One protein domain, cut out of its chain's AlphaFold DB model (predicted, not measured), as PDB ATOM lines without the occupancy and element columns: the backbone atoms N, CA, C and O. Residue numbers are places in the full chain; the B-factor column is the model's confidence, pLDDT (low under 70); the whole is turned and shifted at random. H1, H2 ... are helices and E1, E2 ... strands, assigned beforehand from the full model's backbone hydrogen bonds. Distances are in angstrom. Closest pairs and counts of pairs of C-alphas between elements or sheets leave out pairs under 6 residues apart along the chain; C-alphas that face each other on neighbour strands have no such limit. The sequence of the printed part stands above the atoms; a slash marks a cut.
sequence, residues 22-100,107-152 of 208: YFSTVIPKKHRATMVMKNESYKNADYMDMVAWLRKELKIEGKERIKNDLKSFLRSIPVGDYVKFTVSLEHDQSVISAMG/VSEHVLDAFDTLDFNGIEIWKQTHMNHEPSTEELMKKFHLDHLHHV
ATOM      1  N   TYR A  22      27.215  92.639  92.739       84.81
ATOM      2  CA  TYR A  22      27.475  91.776  91.612       84.81
ATOM      3  C   TYR A  22      27.823  92.610  90.383       84.81
ATOM      4  O   TYR A  22      27.294  93.704  90.178       84.81
ATOM      5  N   PHE A  23      28.684  92.085  89.522       85.12
ATOM      6  CA  PHE A  23      28.945  92.670  88.211       85.12
ATOM      7  C   PHE A  23      28.704  91.643  87.121       85.12
ATOM      8  O   PHE A  23      29.055  90.474  87.256       85.12
ATOM      9  N   SER A  24      28.099  92.092  86.030       83.88
ATOM     10  CA  SER A  24      28.012  91.288  84.821       83.88
ATOM     11  C   SER A  24      29.246  91.554  83.979       83.88
ATOM     12  O   SER A  24      30.134  90.723  83.906       83.88
ATOM     13  N   THR A  25      29.399  92.766  83.453       86.31
ATOM     14  CA  THR A  25      30.483  93.092  82.521       86.31
ATOM     15  C   THR A  25      31.348  94.220  83.060       86.31
ATOM     16  O   THR A  25      30.821  95.209  83.565       86.31
ATOM     17  N   VAL A  26      32.665  94.118  82.875       86.50
ATOM     18  CA  VAL A  26      33.621  95.210  83.098       86.50
ATOM     19  C   VAL A  26      34.404  95.428  81.807       86.50
ATOM     20  O   VAL A  26      34.993  94.500  81.255       86.50
ATOM     21  N   ILE A  27      34.406  96.661  81.306       85.88
ATOM     22  CA  ILE A  27      35.134  97.073  80.102       85.88
ATOM     23  C   ILE A  27      36.095  98.202  80.499       85.88
ATOM     24  O   ILE A  27      35.773  99.377  80.298       85.88
ATOM     25  N   PRO A  28      37.297  97.883  81.023       81.69
ATOM     26  CA  PRO A  28      38.220  98.892  81.543       81.69
ATOM     27  C   PRO A  28      38.628  99.929  80.492       81.69
ATOM     28  O   PRO A  28      38.715 101.111  80.788       81.69
ATOM     29  N   LYS A  29      38.801  99.510  79.228       78.31
ATOM     30  CA  LYS A  29      39.157 100.408  78.108       78.31
ATOM     31  C   LYS A  29      38.097 101.469  77.793       78.31
ATOM     32  O   LYS A  29      38.404 102.437  77.114       78.31
ATOM     33  N   LYS A  30      36.848 101.235  78.199       81.31
ATOM     34  CA  LYS A  30      35.731 102.170  78.024       81.31
ATOM     35  C   LYS A  30      35.284 102.768  79.357       81.31
ATOM     36  O   LYS A  30      34.233 103.394  79.391       81.31
ATOM     37  N   HIS A  31      36.025 102.499  80.437       86.31
ATOM     38  CA  HIS A  31      35.689 102.899  81.800       86.31
ATOM     39  C   HIS A  31      34.223 102.610  82.156       86.31
ATOM     40  O   HIS A  31      33.534 103.449  82.726       86.31
ATOM     41  N   ARG A  32      33.732 101.426  81.765       89.75
ATOM     42  CA  ARG A  32      32.321 101.045  81.877       89.75
ATOM     43  C   ARG A  32      32.163  99.714  82.601       89.75
ATOM     44  O   ARG A  32      32.841  98.752  82.245       89.75
ATOM     45  N   ALA A  33      31.228  99.630  83.542       90.12
ATOM     46  CA  ALA A  33      30.818  98.384  84.184       90.12
ATOM     47  C   ALA A  33      29.290  98.257  84.217       90.12
ATOM     48  O   ALA A  33      28.582  99.251  84.290       90.12
ATOM     49  N   THR A  34      28.771  97.032  84.146       92.44
ATOM     50  CA  THR A  34      27.356  96.722  84.407       92.44
ATOM     51  C   THR A  34      27.263  96.008  85.741       92.44
ATOM     52  O   THR A  34      27.845  94.936  85.908       92.44
ATOM     53  N   MET A  35      26.541  96.610  86.674       92.06
ATOM     54  CA  MET A  35      26.421  96.174  88.058       92.06
ATOM     55  C   MET A  35      24.991  95.744  88.360       92.06
ATOM     56  O   MET A  35      24.043  96.258  87.768       92.06
ATOM     57  N   VAL A  36      24.858  94.810  89.294       92.19
ATOM     58  CA  VAL A  36      23.600  94.425  89.928       92.19
ATOM     59  C   VAL A  36      23.813  94.477  91.432       92.19
ATOM     60  O   VAL A  36      24.757  93.878  91.944       92.19
ATOM     61  N   MET A  37      22.948  95.181  92.148       90.38
ATOM     62  CA  MET A  37      23.019  95.252  93.605       90.38
ATOM     63  C   MET A  37      21.638  95.385  94.222       90.38
ATOM     64  O   MET A  37      20.727  95.944  93.614       90.38
ATOM     65  N   LYS A  38      21.485  94.881  95.441       89.31
ATOM     66  CA  LYS A  38      20.285  95.111  96.241       89.31
ATOM     67  C   LYS A  38      20.431  96.428  96.976       89.31
ATOM     68  O   LYS A  38      21.323  96.541  97.801       89.31
ATOM     69  N   ASN A  39      19.577  97.404  96.699       88.62
ATOM     70  CA  ASN A  39      19.678  98.711  97.327       88.62
ATOM     71  C   ASN A  39      19.269  98.643  98.803       88.62
ATOM     72  O   ASN A  39      18.086  98.615  99.143       88.62
ATOM     73  N   GLU A  40      20.258  98.627  99.685       86.06
ATOM     74  CA  GLU A  40      20.070  98.632 101.130       86.06
ATOM     75  C   GLU A  40      20.539  99.961 101.741       86.06
ATOM     76  O   GLU A  40      21.061 100.856 101.074       86.06
ATOM     77  N   SER A  41      20.339 100.126 103.049       83.88
ATOM     78  CA  SER A  41      20.849 101.302 103.755       83.88
ATOM     79  C   SER A  41      22.366 101.200 103.954       83.88
ATOM     80  O   SER A  41      22.829 100.761 105.007       83.88
ATOM     81  N   TYR A  42      23.135 101.673 102.977       84.25
ATOM     82  CA  TYR A  42      24.598 101.688 103.036       84.25
ATOM     83  C   TYR A  42      25.161 102.746 103.993       84.25
ATOM     84  O   TYR A  42      24.716 103.902 104.034       84.25
ATOM     85  N   LYS A  43      26.205 102.367 104.733       86.00
ATOM     86  CA  LYS A  43      27.032 103.268 105.543       86.00
ATOM     87  C   LYS A  43      28.065 103.968 104.665       86.00
ATOM     88  O   LYS A  43      28.369 103.554 103.555       86.00
ATOM     89  N   ASN A  44      28.666 105.041 105.184       84.62
ATOM     90  CA  ASN A  44      29.709 105.768 104.453       84.62
ATOM     91  C   ASN A  44      30.924 104.892 104.093       84.62
ATOM     92  O   ASN A  44      31.527 105.133 103.056       84.62
ATOM     93  N   ALA A  45      31.267 103.905 104.929       84.81
ATOM     94  CA  ALA A  45      32.328 102.938 104.637       84.81
ATOM     95  C   ALA A  45      32.010 102.135 103.365       84.81
ATOM     96  O   ALA A  45      32.800 102.157 102.431       84.81
ATOM     97  N   ASP A  46      30.793 101.600 103.271       84.62
ATOM     98  CA  ASP A  46      30.323 100.829 102.118       84.62
ATOM     99  C   ASP A  46      30.446 101.623 100.807       84.62
ATOM    100  O   ASP A  46      30.963 101.128  99.811       84.62
ATOM    101  N   TYR A  47      30.068 102.908 100.808       85.19
ATOM    102  CA  TYR A  47      30.270 103.768  99.634       85.19
ATOM    103  C   TYR A  47      31.750 103.945  99.272       85.19
ATOM    104  O   TYR A  47      32.085 103.998  98.091       85.19
ATOM    105  N   MET A  48      32.640 104.077 100.260       84.81
ATOM    106  CA  MET A  48      34.079 104.226 100.006       84.81
ATOM    107  C   MET A  48      34.668 102.955  99.398       84.81
ATOM    108  O   MET A  48      35.468 103.044  98.472       84.81
ATOM    109  N   ASP A  49      34.227 101.799  99.874       85.00
ATOM    110  CA  ASP A  49      34.631 100.483  99.393       85.00
ATOM    111  C   ASP A  49      34.134 100.223  97.960       85.00
ATOM    112  O   ASP A  49      34.909  99.813  97.094       85.00
ATOM    113  N   MET A  50      32.878 100.578  97.656       86.12
ATOM    114  CA  MET A  50      32.349 100.559  96.284       86.12
ATOM    115  C   MET A  50      33.150 101.465  95.348       86.12
ATOM    116  O   MET A  50      33.500 101.073  94.236       86.12
ATOM    117  N   VAL A  51      33.461 102.683  95.797       85.88
ATOM    118  CA  VAL A  51      34.259 103.643  95.025       85.88
ATOM    119  C   VAL A  51      35.681 103.128  94.817       85.88
ATOM    120  O   VAL A  51      36.216 103.264  93.719       85.88
ATOM    121  N   ALA A  52      36.299 102.519  95.830       84.88
ATOM    122  CA  ALA A  52      37.626 101.922  95.715       84.88
ATOM    123  C   ALA A  52      37.638 100.778  94.693       84.88
ATOM    124  O   ALA A  52      38.546 100.709  93.860       84.88
ATOM    125  N   TRP A  53      36.607  99.929  94.700       86.12
ATOM    126  CA  TRP A  53      36.442  98.878  93.700       86.12
ATOM    127  C   TRP A  53      36.260  99.453  92.290       86.12
ATOM    128  O   TRP A  53      37.006  99.085  91.383       86.12
ATOM    129  N   LEU A  54      35.353 100.421  92.109       85.12
ATOM    130  CA  LEU A  54      35.134 101.085  90.818       85.12
ATOM    131  C   LEU A  54      36.415 101.729  90.284       85.12
ATOM    132  O   LEU A  54      36.735 101.577  89.109       85.12
ATOM    133  N   ARG A  55      37.186 102.397  91.147       82.94
ATOM    134  CA  ARG A  55      38.485 102.977  90.781       82.94
ATOM    135  C   ARG A  55      39.468 101.931  90.298       82.94
ATOM    136  O   ARG A  55      40.136 102.152  89.294       82.94
ATOM    137  N   LYS A  56      39.552 100.804  91.003       84.38
ATOM    138  CA  LYS A  56      40.454  99.708  90.653       84.38
ATOM    139  C   LYS A  56      40.086  99.099  89.298       84.38
ATOM    140  O   LYS A  56      40.953  98.967  88.439       84.38
ATOM    141  N   GLU A  57      38.814  98.761  89.100       84.12
ATOM    142  CA  GLU A  57      38.354  98.051  87.900       84.12
ATOM    143  C   GLU A  57      38.260  98.958  86.668       84.12
ATOM    144  O   GLU A  57      38.623  98.560  85.559       84.12
ATOM    145  N   LEU A  58      37.818 100.204  86.853       81.75
ATOM    146  CA  LEU A  58      37.674 101.180  85.775       81.75
ATOM    147  C   LEU A  58      38.906 102.078  85.616       81.75
ATOM    148  O   LEU A  58      38.884 102.954  84.762       81.75
ATOM    149  N   LYS A  59      39.981 101.854  86.386       77.50
ATOM    150  CA  LYS A  59      41.225 102.651  86.362       77.50
ATOM    151  C   LYS A  59      40.971 104.157  86.495       77.50
ATOM    152  O   LYS A  59      41.482 104.945  85.707       77.50
ATOM    153  N   ILE A  60      40.146 104.534  87.467       74.81
ATOM    154  CA  ILE A  60      39.784 105.935  87.709       74.81
ATOM    155  C   ILE A  60      40.795 106.553  88.675       74.81
ATOM    156  O   ILE A  60      40.996 106.029  89.774       74.81
ATOM    157  N   GLU A  61      41.405 107.671  88.290       68.31
ATOM    158  CA  GLU A  61      42.435 108.352  89.086       68.31
ATOM    159  C   GLU A  61      41.849 109.477  89.974       68.31
ATOM    160  O   GLU A  61      42.397 109.761  91.044       68.31
ATOM    161  N   GLY A  62      40.677 110.026  89.610       63.78
ATOM    162  CA  GLY A  62      40.004 111.135  90.302       63.78
ATOM    163  C   GLY A  62      39.375 110.811  91.672       63.78
ATOM    164  O   GLY A  62      38.795 109.739  91.909       63.78
ATOM    165  N   LYS A  63      39.468 111.764  92.618       60.44
ATOM    166  CA  LYS A  63      39.282 111.479  94.062       60.44
ATOM    167  C   LYS A  63      37.957 111.884  94.722       60.44
ATOM    168  O   LYS A  63      37.542 111.182  95.646       60.44
ATOM    169  N   GLU A  64      37.249 112.922  94.280       62.66
ATOM    170  CA  GLU A  64      36.234 113.535  95.168       62.66
ATOM    171  C   GLU A  64      34.765 113.407  94.725       62.66
ATOM    172  O   GLU A  64      33.887 113.246  95.577       62.66
ATOM    173  N   ARG A  65      34.453 113.417  93.421       75.25
ATOM    174  CA  ARG A  65      33.050 113.508  92.957       75.25
ATOM    175  C   ARG A  65      32.313 112.165  92.874       75.25
ATOM    176  O   ARG A  65      31.157 112.076  93.280       75.25
ATOM    177  N   ILE A  66      33.022 111.104  92.494       81.19
ATOM    178  CA  ILE A  66      32.508 109.738  92.261       81.19
ATOM    179  C   ILE A  66      31.657 109.216  93.430       81.19
ATOM    180  O   ILE A  66      30.587 108.641  93.235       81.19
ATOM    181  N   LYS A  67      32.102 109.452  94.671       85.12
ATOM    182  CA  LYS A  67      31.373 109.034  95.877       85.12
ATOM    183  C   LYS A  67      30.020 109.728  96.001       85.12
ATOM    184  O   LYS A  67      29.041 109.100  96.396       85.12
ATOM    185  N   ASN A  68      29.975 111.030  95.721       85.00
ATOM    186  CA  ASN A  68      28.749 111.812  95.837       85.00
ATOM    187  C   ASN A  68      27.765 111.449  94.724       85.00
ATOM    188  O   ASN A  68      26.569 111.360  95.006       85.00
ATOM    189  N   ASP A  69      28.263 111.177  93.517       86.38
ATOM    190  CA  ASP A  69      27.450 110.717  92.388       86.38
ATOM    191  C   ASP A  69      26.823 109.349  92.707       86.38
ATOM    192  O   ASP A  69      25.599 109.217  92.690       86.38
ATOM    193  N   LEU A  70      27.631 108.371  93.141       87.75
ATOM    194  CA  LEU A  70      27.152 107.042  93.545       87.75
ATOM    195  C   LEU A  70      26.134 107.115  94.689       87.75
ATOM    196  O   LEU A  70      25.081 106.480  94.645       87.75
ATOM    197  N   LYS A  71      26.419 107.927  95.711       88.50
ATOM    198  CA  LYS A  71      25.513 108.123  96.846       88.50
ATOM    199  C   LYS A  71      24.193 108.769  96.436       88.50
ATOM    200  O   LYS A  71      23.148 108.404  96.972       88.50
ATOM    201  N   SER A  72      24.230 109.743  95.531       88.44
ATOM    202  CA  SER A  72      23.024 110.420  95.044       88.44
ATOM    203  C   SER A  72      22.184 109.485  94.180       88.44
ATOM    204  O   SER A  72      20.969 109.430  94.361       88.44
ATOM    205  N   PHE A  73      22.833 108.692  93.326       90.81
ATOM    206  CA  PHE A  73      22.185 107.668  92.514       90.81
ATOM    207  C   PHE A  73      21.479 106.616  93.377       90.81
ATOM    208  O   PHE A  73      20.268 106.447  93.253       90.81
ATOM    209  N   LEU A  74      22.176 105.971  94.319       89.12
ATOM    210  CA  LEU A  74      21.580 104.906  95.139       89.12
ATOM    211  C   LEU A  74      20.442 105.407  96.041       89.12
ATOM    212  O   LEU A  74      19.473 104.691  96.276       89.12
ATOM    213  N   ARG A  75      20.486 106.675  96.471       89.19
ATOM    214  CA  ARG A  75      19.371 107.320  97.190       89.19
ATOM    215  C   ARG A  75      18.113 107.516  96.346       89.19
ATOM    216  O   ARG A  75      17.043 107.682  96.924       89.19
ATOM    217  N   SER A  76      18.234 107.548  95.020       88.81
ATOM    218  CA  SER A  76      17.083 107.652  94.114       88.81
ATOM    219  C   SER A  76      16.378 106.311  93.893       88.81
ATOM    220  O   SER A  76      15.220 106.286  93.481       88.81
ATOM    221  N   ILE A  77      17.057 105.200  94.195       88.69
ATOM    222  CA  ILE A  77      16.514 103.852  94.070       88.69
ATOM    223  C   ILE A  77      15.697 103.523  95.333       88.69
ATOM    224  O   ILE A  77      16.126 103.853  96.442       88.69
ATOM    225  N   PRO A  78      14.524 102.874  95.217       87.62
ATOM    226  CA  PRO A  78      13.784 102.394  96.380       87.62
ATOM    227  C   PRO A  78      14.608 101.400  97.211       87.62
ATOM    228  O   PRO A  78      15.336 100.568  96.672       87.62
ATOM    229  N   VAL A  79      14.509 101.490  98.537       87.44
ATOM    230  CA  VAL A  79      15.211 100.576  99.450       87.44
ATOM    231  C   VAL A  79      14.543  99.199  99.424       87.44
ATOM    232  O   VAL A  79      13.320  99.102  99.505       87.44
ATOM    233  N   GLY A  80      15.355  98.144  99.372       84.69
ATOM    234  CA  GLY A  80      14.936  96.741  99.349       84.69
ATOM    235  C   GLY A  80      14.817  96.138  97.948       84.69
ATOM    236  O   GLY A  80      14.682  94.921  97.834       84.69
ATOM    237  N   ASP A  81      14.904  96.954  96.897       88.38
ATOM    238  CA  ASP A  81      14.819  96.496  95.512       88.38
ATOM    239  C   ASP A  81      16.205  96.171  94.943       88.38
ATOM    240  O   ASP A  81      17.213  96.778  95.312       88.38
ATOM    241  N   TYR A  82      16.260  95.229  94.001       90.75
ATOM    242  CA  TYR A  82      17.462  94.991  93.208       90.75
ATOM    243  C   TYR A  82      17.504  95.966  92.041       90.75
ATOM    244  O   TYR A  82      16.508  96.166  91.348       90.75
ATOM    245  N   VAL A  83      18.674  96.537  91.786       92.50
ATOM    246  CA  VAL A  83      18.912  97.434  90.662       92.50
ATOM    247  C   VAL A  83      20.053  96.900  89.813       92.50
ATOM    248  O   VAL A  83      21.135  96.603  90.320       92.50
ATOM    249  N   LYS A  84      19.805  96.789  88.510       94.38
ATOM    250  CA  LYS A  84      20.836  96.666  87.483       94.38
ATOM    251  C   LYS A  84      21.076  98.037  86.883       94.38
ATOM    252  O   LYS A  84      20.126  98.743  86.560       94.38
ATOM    253  N   PHE A  85      22.334  98.404  86.707       93.50
ATOM    254  CA  PHE A  85      22.705  99.634  86.022       93.50
ATOM    255  C   PHE A  85      24.070  99.485  85.363       93.50
ATOM    256  O   PHE A  85      24.937  98.731  85.803       93.50
ATOM    257  N   THR A  86      24.261 100.220  84.280       92.56
ATOM    258  CA  THR A  86      25.579 100.527  83.748       92.56
ATOM    259  C   THR A  86      26.107 101.764  84.459       92.56
ATOM    260  O   THR A  86      25.391 102.749  84.600       92.56
ATOM    261  N   VAL A  87      27.366 101.706  84.873       90.31
ATOM    262  CA  VAL A  87      28.157 102.863  85.276       90.31
ATOM    263  C   VAL A  87      29.243 103.104  84.232       90.31
ATOM    264  O   VAL A  87      29.927 102.161  83.817       90.31
ATOM    265  N   SER A  88      29.403 104.349  83.799       89.25
ATOM    266  CA  SER A  88      30.502 104.790  82.938       89.25
ATOM    267  C   SER A  88      31.183 106.032  83.494       89.25
ATOM    268  O   SER A  88      30.529 106.892  84.074       89.25
ATOM    269  N   LEU A  89      32.499 106.125  83.308       83.62
ATOM    270  CA  LEU A  89      33.246 107.349  83.575       83.62
ATOM    271  C   LEU A  89      33.059 108.322  82.407       83.62
ATOM    272  O   LEU A  89      33.469 108.030  81.281       83.62
ATOM    273  N   GLU A  90      32.475 109.479  82.682       76.06
ATOM    274  CA  GLU A  90      32.406 110.596  81.746       76.06
ATOM    275  C   GLU A  90      33.431 111.655  82.161       76.06
ATOM    276  O   GLU A  90      33.551 111.985  83.340       76.06
ATOM    277  N   HIS A  91      34.203 112.149  81.192       71.81
ATOM    278  CA  HIS A  91      35.169 113.220  81.423       71.81
ATOM    279  C   HIS A  91      34.492 114.537  81.054       71.81
ATOM    280  O   HIS A  91      34.335 114.852  79.869       71.81
ATOM    281  N   ASP A  92      34.073 115.301  82.058       57.19
ATOM    282  CA  ASP A  92      33.401 116.575  81.833       57.19
ATOM    283  C   ASP A  92      34.415 117.660  81.421       57.19
ATOM    284  O   ASP A  92      34.996 118.372  82.240       57.19
ATOM    285  N   GLN A  93      34.624 117.806  80.108       53.41
ATOM    286  CA  GLN A  93      35.469 118.867  79.543       53.41
ATOM    287  C   GLN A  93      34.776 120.245  79.537       53.41
ATOM    288  O   GLN A  93      35.422 121.264  79.266       53.41
ATOM    289  N   SER A  94      33.473 120.324  79.834       51.81
ATOM    290  CA  SER A  94      32.712 121.579  79.748       51.81
ATOM    291  C   SER A  94      33.113 122.583  80.837       51.81
ATOM    292  O   SER A  94      33.079 123.792  80.611       51.81
ATOM    293  N   VAL A  95      33.634 122.113  81.972       49.38
ATOM    294  CA  VAL A  95      34.109 122.985  83.058       49.38
ATOM    295  C   VAL A  95      35.438 123.672  82.713       49.38
ATOM    296  O   VAL A  95      35.671 124.810  83.123       49.38
ATOM    297  N   ILE A  96      36.271 123.048  81.870       50.06
ATOM    298  CA  ILE A  96      37.503 123.666  81.345       50.06
ATOM    299  C   ILE A  96      37.155 124.850  80.429       50.06
ATOM    300  O   ILE A  96      37.833 125.876  80.451       50.06
ATOM    301  N   SER A  97      36.060 124.748  79.670       46.78
ATOM    302  CA  SER A  97      35.597 125.831  78.790       46.78
ATOM    303  C   SER A  97      34.793 126.920  79.517       46.78
ATOM    304  O   SER A  97      34.841 128.080  79.109       46.78
ATOM    305  N   ALA A  98      34.134 126.602  80.638       47.16
ATOM    306  CA  ALA A  98      33.406 127.578  81.457       47.16
ATOM    307  C   ALA A  98      34.313 128.475  82.327       47.16
ATOM    308  O   ALA A  98      33.918 129.586  82.676       47.16
ATOM    309  N   MET A  99      35.543 128.045  82.644       46.41
ATOM    310  CA  MET A  99      36.560 128.884  83.309       46.41
ATOM    311  C   MET A  99      37.382 129.744  82.328       46.41
ATOM    312  O   MET A  99      38.408 130.324  82.690       46.41
ATOM    313  N   GLY A 100      36.919 129.870  81.083       44.50
ATOM    314  CA  GLY A 100      37.489 130.739  80.062       44.50
ATOM    315  C   GLY A 100      37.225 132.225  80.313       44.50
ATOM    316  O   GLY A 100      36.448 132.839  79.593       44.50
ATOM    317  N   VAL A 107      48.479 123.523  81.935       45.66
ATOM    318  CA  VAL A 107      47.986 122.190  81.580       45.66
ATOM    319  C   VAL A 107      49.144 121.239  81.850       45.66
ATOM    320  O   VAL A 107      50.038 121.067  81.026       45.66
ATOM    321  N   SER A 108      49.196 120.715  83.069       37.66
ATOM    322  CA  SER A 108      50.090 119.614  83.394       37.66
ATOM    323  C   SER A 108      49.619 118.386  82.617       37.66
ATOM    324  O   SER A 108      48.456 118.003  82.744       37.66
ATOM    325  N   GLU A 109      50.520 117.727  81.883       43.25
ATOM    326  CA  GLU A 109      50.300 116.389  81.295       43.25
ATOM    327  C   GLU A 109      49.881 115.335  82.349       43.25
ATOM    328  O   GLU A 109      49.487 114.224  82.003       43.25
ATOM    329  N   HIS A 110      49.929 115.688  83.640       42.09
ATOM    330  CA  HIS A 110      49.602 114.842  84.783       42.09
ATOM    331  C   HIS A 110      48.398 115.309  85.620       42.09
ATOM    332  O   HIS A 110      48.200 114.785  86.712       42.09
ATOM    333  N   VAL A 111      47.593 116.280  85.167       45.88
ATOM    334  CA  VAL A 111      46.379 116.700  85.902       45.88
ATOM    335  C   VAL A 111      45.163 116.704  84.975       45.88
ATOM    336  O   VAL A 111      44.630 117.745  84.607       45.88
ATOM    337  N   LEU A 112      44.695 115.498  84.650       44.12
ATOM    338  CA  LEU A 112      43.306 115.227  84.256       44.12
ATOM    339  C   LEU A 112      42.439 114.932  85.500       44.12
ATOM    340  O   LEU A 112      41.457 114.214  85.431       44.12
ATOM    341  N   ASP A 113      42.796 115.484  86.662       45.47
ATOM    342  CA  ASP A 113      42.023 115.338  87.911       45.47
ATOM    343  C   ASP A 113      40.738 116.200  87.889       45.47
ATOM    344  O   ASP A 113      39.866 116.135  88.759       45.47
ATOM    345  N   ALA A 114      40.620 117.053  86.874       47.66
ATOM    346  CA  ALA A 114      39.538 117.994  86.714       47.66
ATOM    347  C   ALA A 114      38.360 117.313  85.990       47.66
ATOM    348  O   ALA A 114      38.233 117.394  84.773       47.66
ATOM    349  N   PHE A 115      37.476 116.710  86.793       59.06
ATOM    350  CA  PHE A 115      36.048 116.468  86.507       59.06
ATOM    351  C   PHE A 115      35.626 115.116  85.907       59.06
ATOM    352  O   PHE A 115      34.674 115.046  85.134       59.06
ATOM    353  N   ASP A 116      36.235 114.028  86.367       68.94
ATOM    354  CA  ASP A 116      35.657 112.685  86.239       68.94
ATOM    355  C   ASP A 116      34.293 112.584  86.959       68.94
ATOM    356  O   ASP A 116      34.198 112.779  88.180       68.94
ATOM    357  N   THR A 117      33.234 112.258  86.213       75.75
ATOM    358  CA  THR A 117      31.877 112.002  86.726       75.75
ATOM    359  C   THR A 117      31.429 110.579  86.452       75.75
ATOM    360  O   THR A 117      31.830 109.972  85.459       75.75
ATOM    361  N   LEU A 118      30.561 110.048  87.317       84.69
ATOM    362  CA  LEU A 118      29.860 108.804  87.009       84.69
ATOM    363  C   LEU A 118      28.557 109.105  86.272       84.69
ATOM    364  O   LEU A 118      27.673 109.766  86.814       84.69
ATOM    365  N   ASP A 119      28.436 108.558  85.071       87.56
ATOM    366  CA  ASP A 119      27.174 108.450  84.354       87.56
ATOM    367  C   ASP A 119      26.525 107.090  84.662       87.56
ATOM    368  O   ASP A 119      27.200 106.054  84.674       87.56
ATOM    369  N   PHE A 120      25.218 107.106  84.938       90.56
ATOM    370  CA  PHE A 120      24.424 105.930  85.294       90.56
ATOM    371  C   PHE A 120      23.297 105.739  84.282       90.56
ATOM    372  O   PHE A 120      22.398 106.567  84.149       90.56
ATOM    373  N   ASN A 121      23.308 104.609  83.589       91.75
ATOM    374  CA  ASN A 121      22.426 104.344  82.458       91.75
ATOM    375  C   ASN A 121      22.013 102.869  82.399       91.75
ATOM    376  O   ASN A 121      22.544 102.022  83.109       91.75
ATOM    377  N   GLY A 122      21.001 102.549  81.584       90.12
ATOM    378  CA  GLY A 122      20.451 101.187  81.514       90.12
ATOM    379  C   GLY A 122      19.927 100.688  82.866       90.12
ATOM    380  O   GLY A 122      20.224  99.563  83.260       90.12
ATOM    381  N   ILE A 123      19.230 101.563  83.596       93.62
ATOM    382  CA  ILE A 123      18.727 101.291  84.943       93.62
ATOM    383  C   ILE A 123      17.486 100.397  84.843       93.62
ATOM    384  O   ILE A 123      16.474 100.788  84.265       93.62
ATOM    385  N   GLU A 124      17.556  99.214  85.442       93.81
ATOM    386  CA  GLU A 124      16.455  98.259  85.554       93.81
ATOM    387  C   GLU A 124      16.243  97.934  87.037       93.81
ATOM    388  O   GLU A 124      17.166  97.480  87.714       93.81
ATOM    389  N   ILE A 125      15.036  98.167  87.557       92.44
ATOM    390  CA  ILE A 125      14.699  97.918  88.965       92.44
ATOM    391  C   ILE A 125      13.791  96.694  89.048       92.44
ATOM    392  O   ILE A 125      12.741  96.640  88.404       92.44
ATOM    393  N   TRP A 126      14.174  95.725  89.874       91.69
ATOM    394  CA  TRP A 126      13.361  94.567  90.202       91.69
ATOM    395  C   TRP A 126      12.943  94.602  91.672       91.69
ATOM    396  O   TRP A 126      13.759  94.476  92.587       91.69
ATOM    397  N   LYS A 127      11.631  94.734  91.878       87.88
ATOM    398  CA  LYS A 127      11.014  94.702  93.199       87.88
ATOM    399  C   LYS A 127      10.941  93.275  93.723       87.88
ATOM    400  O   LYS A 127      10.248  92.430  93.148       87.88
ATOM    401  N   GLN A 128      11.615  93.017  94.839       76.69
ATOM    402  CA  GLN A 128      11.573  91.714  95.492       76.69
ATOM    403  C   GLN A 128      10.204  91.529  96.163       76.69
ATOM    404  O   GLN A 128       9.876  92.171  97.158       76.69
ATOM    405  N   THR A 129       9.366  90.655  95.604       72.81
ATOM    406  CA  THR A 129       8.006  90.402  96.112       72.81
ATOM    407  C   THR A 129       7.975  89.488  97.336       72.81
ATOM    408  O   THR A 129       7.012  89.528  98.099       72.81
ATOM    409  N   HIS A 130       9.020  88.686  97.553       66.56
ATOM    410  CA  HIS A 130       9.133  87.766  98.685       66.56
ATOM    411  C   HIS A 130      10.325  88.151  99.562       66.56
ATOM    412  O   HIS A 130      11.461  87.805  99.259       66.56
ATOM    413  N   MET A 131      10.057  88.851 100.670       61.94
ATOM    414  CA  MET A 131      11.098  89.374 101.572       61.94
ATOM    415  C   MET A 131      11.941  88.297 102.278       61.94
ATOM    416  O   MET A 131      12.999  88.613 102.806       61.94
ATOM    417  N   ASN A 132      11.498  87.036 102.279       63.31
ATOM    418  CA  ASN A 132      12.134  85.958 103.048       63.31
ATOM    419  C   ASN A 132      13.068  85.060 102.223       63.31
ATOM    420  O   ASN A 132      13.621  84.113 102.773       63.31
ATOM    421  N   HIS A 133      13.217  85.311 100.921       73.44
ATOM    422  CA  HIS A 133      14.086  84.515 100.058       73.44
ATOM    423  C   HIS A 133      15.039  85.432  99.308       73.44
ATOM    424  O   HIS A 133      14.610  86.157  98.408       73.44
ATOM    425  N   GLU A 134      16.314  85.418  99.694       79.25
ATOM    426  CA  GLU A 134      17.354  86.107  98.943       79.25
ATOM    427  C   GLU A 134      17.551  85.388  97.598       79.25
ATOM    428  O   GLU A 134      17.774  84.176  97.584       79.25
ATOM    429  N   PRO A 135      17.378  86.086  96.465       84.00
ATOM    430  CA  PRO A 135      17.479  85.482  95.149       84.00
ATOM    431  C   PRO A 135      18.882  84.937  94.894       84.00
ATOM    432  O   PRO A 135      19.879  85.594  95.201       84.00
ATOM    433  N   SER A 136      18.964  83.755  94.280       86.38
ATOM    434  CA  SER A 136      20.256  83.215  93.849       86.38
ATOM    435  C   SER A 136      20.848  84.051  92.708       86.38
ATOM    436  O   SER A 136      20.147  84.789  92.004       86.38
ATOM    437  N   THR A 137      22.149  83.900  92.459       85.94
ATOM    438  CA  THR A 137      22.805  84.515  91.295       85.94
ATOM    439  C   THR A 137      22.141  84.101  89.982       85.94
ATOM    440  O   THR A 137      21.991  84.940  89.095       85.94
ATOM    441  N   GLU A 138      21.669  82.853  89.858       87.81
ATOM    442  CA  GLU A 138      20.959  82.402  88.655       87.81
ATOM    443  C   GLU A 138      19.593  83.078  88.498       87.81
ATOM    444  O   GLU A 138      19.170  83.363  87.375       87.81
ATOM    445  N   GLU A 139      18.889  83.347  89.599       87.94
ATOM    446  CA  GLU A 139      17.632  84.096  89.566       87.94
ATOM    447  C   GLU A 139      17.863  85.538  89.115       87.94
ATOM    448  O   GLU A 139      17.151  86.019  88.230       87.94
ATOM    449  N   LEU A 140      18.896  86.199  89.646       89.19
ATOM    450  CA  LEU A 140      19.283  87.551  89.235       89.19
ATOM    451  C   LEU A 140      19.670  87.598  87.753       89.19
ATOM    452  O   LEU A 140      19.198  88.472  87.023       89.19
ATOM    453  N   MET A 141      20.458  86.629  87.279       90.56
ATOM    454  CA  MET A 141      20.826  86.518  85.865       90.56
ATOM    455  C   MET A 141      19.603  86.363  84.961       90.56
ATOM    456  O   MET A 141      19.491  87.060  83.955       90.56
ATOM    457  N   LYS A 142      18.648  85.503  85.339       90.44
ATOM    458  CA  LYS A 142      17.399  85.320  84.584       90.44
ATOM    459  C   LYS A 142      16.544  86.583  84.579       90.44
ATOM    460  O   LYS A 142      15.988  86.924  83.542       90.44
ATOM    461  N   LYS A 143      16.423  87.272  85.718       90.94
ATOM    462  CA  LYS A 143      15.599  88.487  85.832       90.94
ATOM    463  C   LYS A 143      16.141  89.639  85.002       90.94
ATOM    464  O   LYS A 143      15.365  90.321  84.340       90.94
ATOM    465  N   PHE A 144      17.453  89.825  85.022       92.19
ATOM    466  CA  PHE A 144      18.117  90.932  84.343       92.19
ATOM    467  C   PHE A 144      18.659  90.580  82.950       92.19
ATOM    468  O   PHE A 144      19.312  91.423  82.325       92.19
ATOM    469  N   HIS A 145      18.383  89.363  82.470       91.06
ATOM    470  CA  HIS A 145      18.844  88.824  81.187       91.06
ATOM    471  C   HIS A 145      20.364  88.968  81.015       91.06
ATOM    472  O   HIS A 145      20.845  89.578  80.062       91.06
ATOM    473  N   LEU A 146      21.118  88.459  81.993       89.00
ATOM    474  CA  LEU A 146      22.577  88.540  82.036       89.00
ATOM    475  C   LEU A 146      23.200  87.182  81.716       89.00
ATOM    476  O   LEU A 146      22.805  86.169  82.290       89.00
ATOM    477  N   ASP A 147      24.221  87.183  80.860       86.50
ATOM    478  CA  ASP A 147      24.949  85.963  80.481       86.50
ATOM    479  C   ASP A 147      25.851  85.444  81.607       86.50
ATOM    480  O   ASP A 147      26.109  84.248  81.719       86.50
ATOM    481  N   HIS A 148      26.352  86.353  82.440       85.31
ATOM    482  CA  HIS A 148      27.252  86.066  83.551       85.31
ATOM    483  C   HIS A 148      27.061  87.096  84.662       85.31
ATOM    484  O   HIS A 148      26.725  88.258  84.403       85.31
ATOM    485  N   LEU A 149      27.280  86.656  85.900       87.75
ATOM    486  CA  LEU A 149      27.222  87.488  87.090       87.75
ATOM    487  C   LEU A 149      28.299  87.029  88.078       87.75
ATOM    488  O   LEU A 149      28.321  85.877  88.504       87.75
ATOM    489  N   HIS A 150      29.197  87.937  88.434       84.50
ATOM    490  CA  HIS A 150      30.296  87.700  89.355       84.50
ATOM    491  C   HIS A 150      30.045  88.449  90.656       84.50
ATOM    492  O   HIS A 150      29.700  89.630  90.644       84.50
ATOM    493  N   HIS A 151      30.239  87.767  91.779       83.62
ATOM    494  CA  HIS A 151      30.136  88.376  93.097       83.62
ATOM    495  C   HIS A 151      31.440  89.109  93.446       83.62
ATOM    496  O   HIS A 151      32.528  88.536  93.331       83.62
ATOM    497  N   VAL A 152      31.338  90.373  93.865       77.12
ATOM    498  CA  VAL A 152      32.482  91.146  94.349       77.12
ATOM    499  C   VAL A 152      32.678  90.870  95.831       77.12
ATOM    500  O   VAL A 152      31.883  91.296  96.659       77.12
TER     501      VAL A 152
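AT A GLANCE: This is residues 22 to 100 and 107 to 152 of the 208 residues of an uncharacterized protein of Cavenderia fasciculata (strain SH3) (UniProt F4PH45). A twisted sheet of four antiparallel strands has two helices, H1 and H2, that touch each other at a steep angle; H1 only grazes the sheet with its last residues, 54 to 58, and H2 lies beside the strands, closest to E4, while the short helix H4 crosses E2 and E3 near the start of E3. Beyond the other end of E3, the chain leads away from the sheet to H3, and this part together with the loop round residue 132 makes the long axis. The printed part has 125 residues, with elements in the order E1 E2 H1 H2 E3 H3 E4 H4, the sheet order E1 E2 E3 E4, and a mixed class of helices and strands. It is only just compact, close to loose, with a radius of gyration of the C-alphas of 16.1 A and spans of 55 by 27 by 23 A.

HOW THE PARTS SIT: E1, residues 22 to 27, and E2, residues 32 to 38, form an antiparallel hairpin at 174 degrees; N 24 and O 34 are 2.9 A apart, within hydrogen-bond range. H1, residues 44 to 58, is on the sheet but only grazes it with residues 54 to 58; the C-alphas of Arg 32 and Leu 58 are its closest to E2, 6.6 A apart. H2, residues 65 to 76, touches H1 through its residues 66 to 71 alone, at a steep tilt of 63 degrees, opposite ways; the closest C-alphas are those of Val 51 and Lys 67, 6.2 A apart. E3, residues 82 to 91, is antiparallel to E2 at 151 degrees, with N 35 and O 85 at 2.8 A. H3, residues 94 to 98, is not on the sheet and is apart from H1 and H2. E4, residues 116 to 126, is antiparallel to E3 at 161 degrees, with N 88 and O 119 at 2.9 A, and bends by 57 degrees at residue 122. H2 is on the sheet at a height of 7.3 A, over none of the strands; its closest C-alphas to E4 are those of Ile 66 and Leu 118, 6.0 A apart. H4, residues 137 to 144, is on the sheet at a height of 9.4 A, over E2 and, only just, with 3 of its 8 C-alphas, over E3; it runs across the strands, at 71 degrees to E2 on the local plane. Its closest C-alpha pair with E3 is that of Lys 84 and Phe 144, 7.1 A. Residues 22 to 23 of E1 also pair, antiparallel, with residues 150 to 151. Every O i to N i+4 pair is within hydrogen-bond range in H1, H2, H3 and H4.

IN THESE COORDINATES: E1 begins at C-alpha 22, (27.475, 91.776, 91.612). E2 is 19.7 A long, H1 20.8 A, H2 17.0 A, E3 28.0 A and E4 29.0 A. H4 ends at C-alpha 144, (18.117, 90.932, 84.343).

THE WHOLE: The C-alphas of Gly 100 and Asn 132 are the two farthest apart, 56.4 A. Residues 101 to 106 are not printed, in the link across the cut from H3 to E4, and C-alphas 100 and 107 are 13.6 A apart. Of the links that are printed whole, none is long. The mean pLDDT of the printed part is 79.2; it is under 70 at residues 61 to 64, 92 to 100, 107 to 116 and 130 to 132.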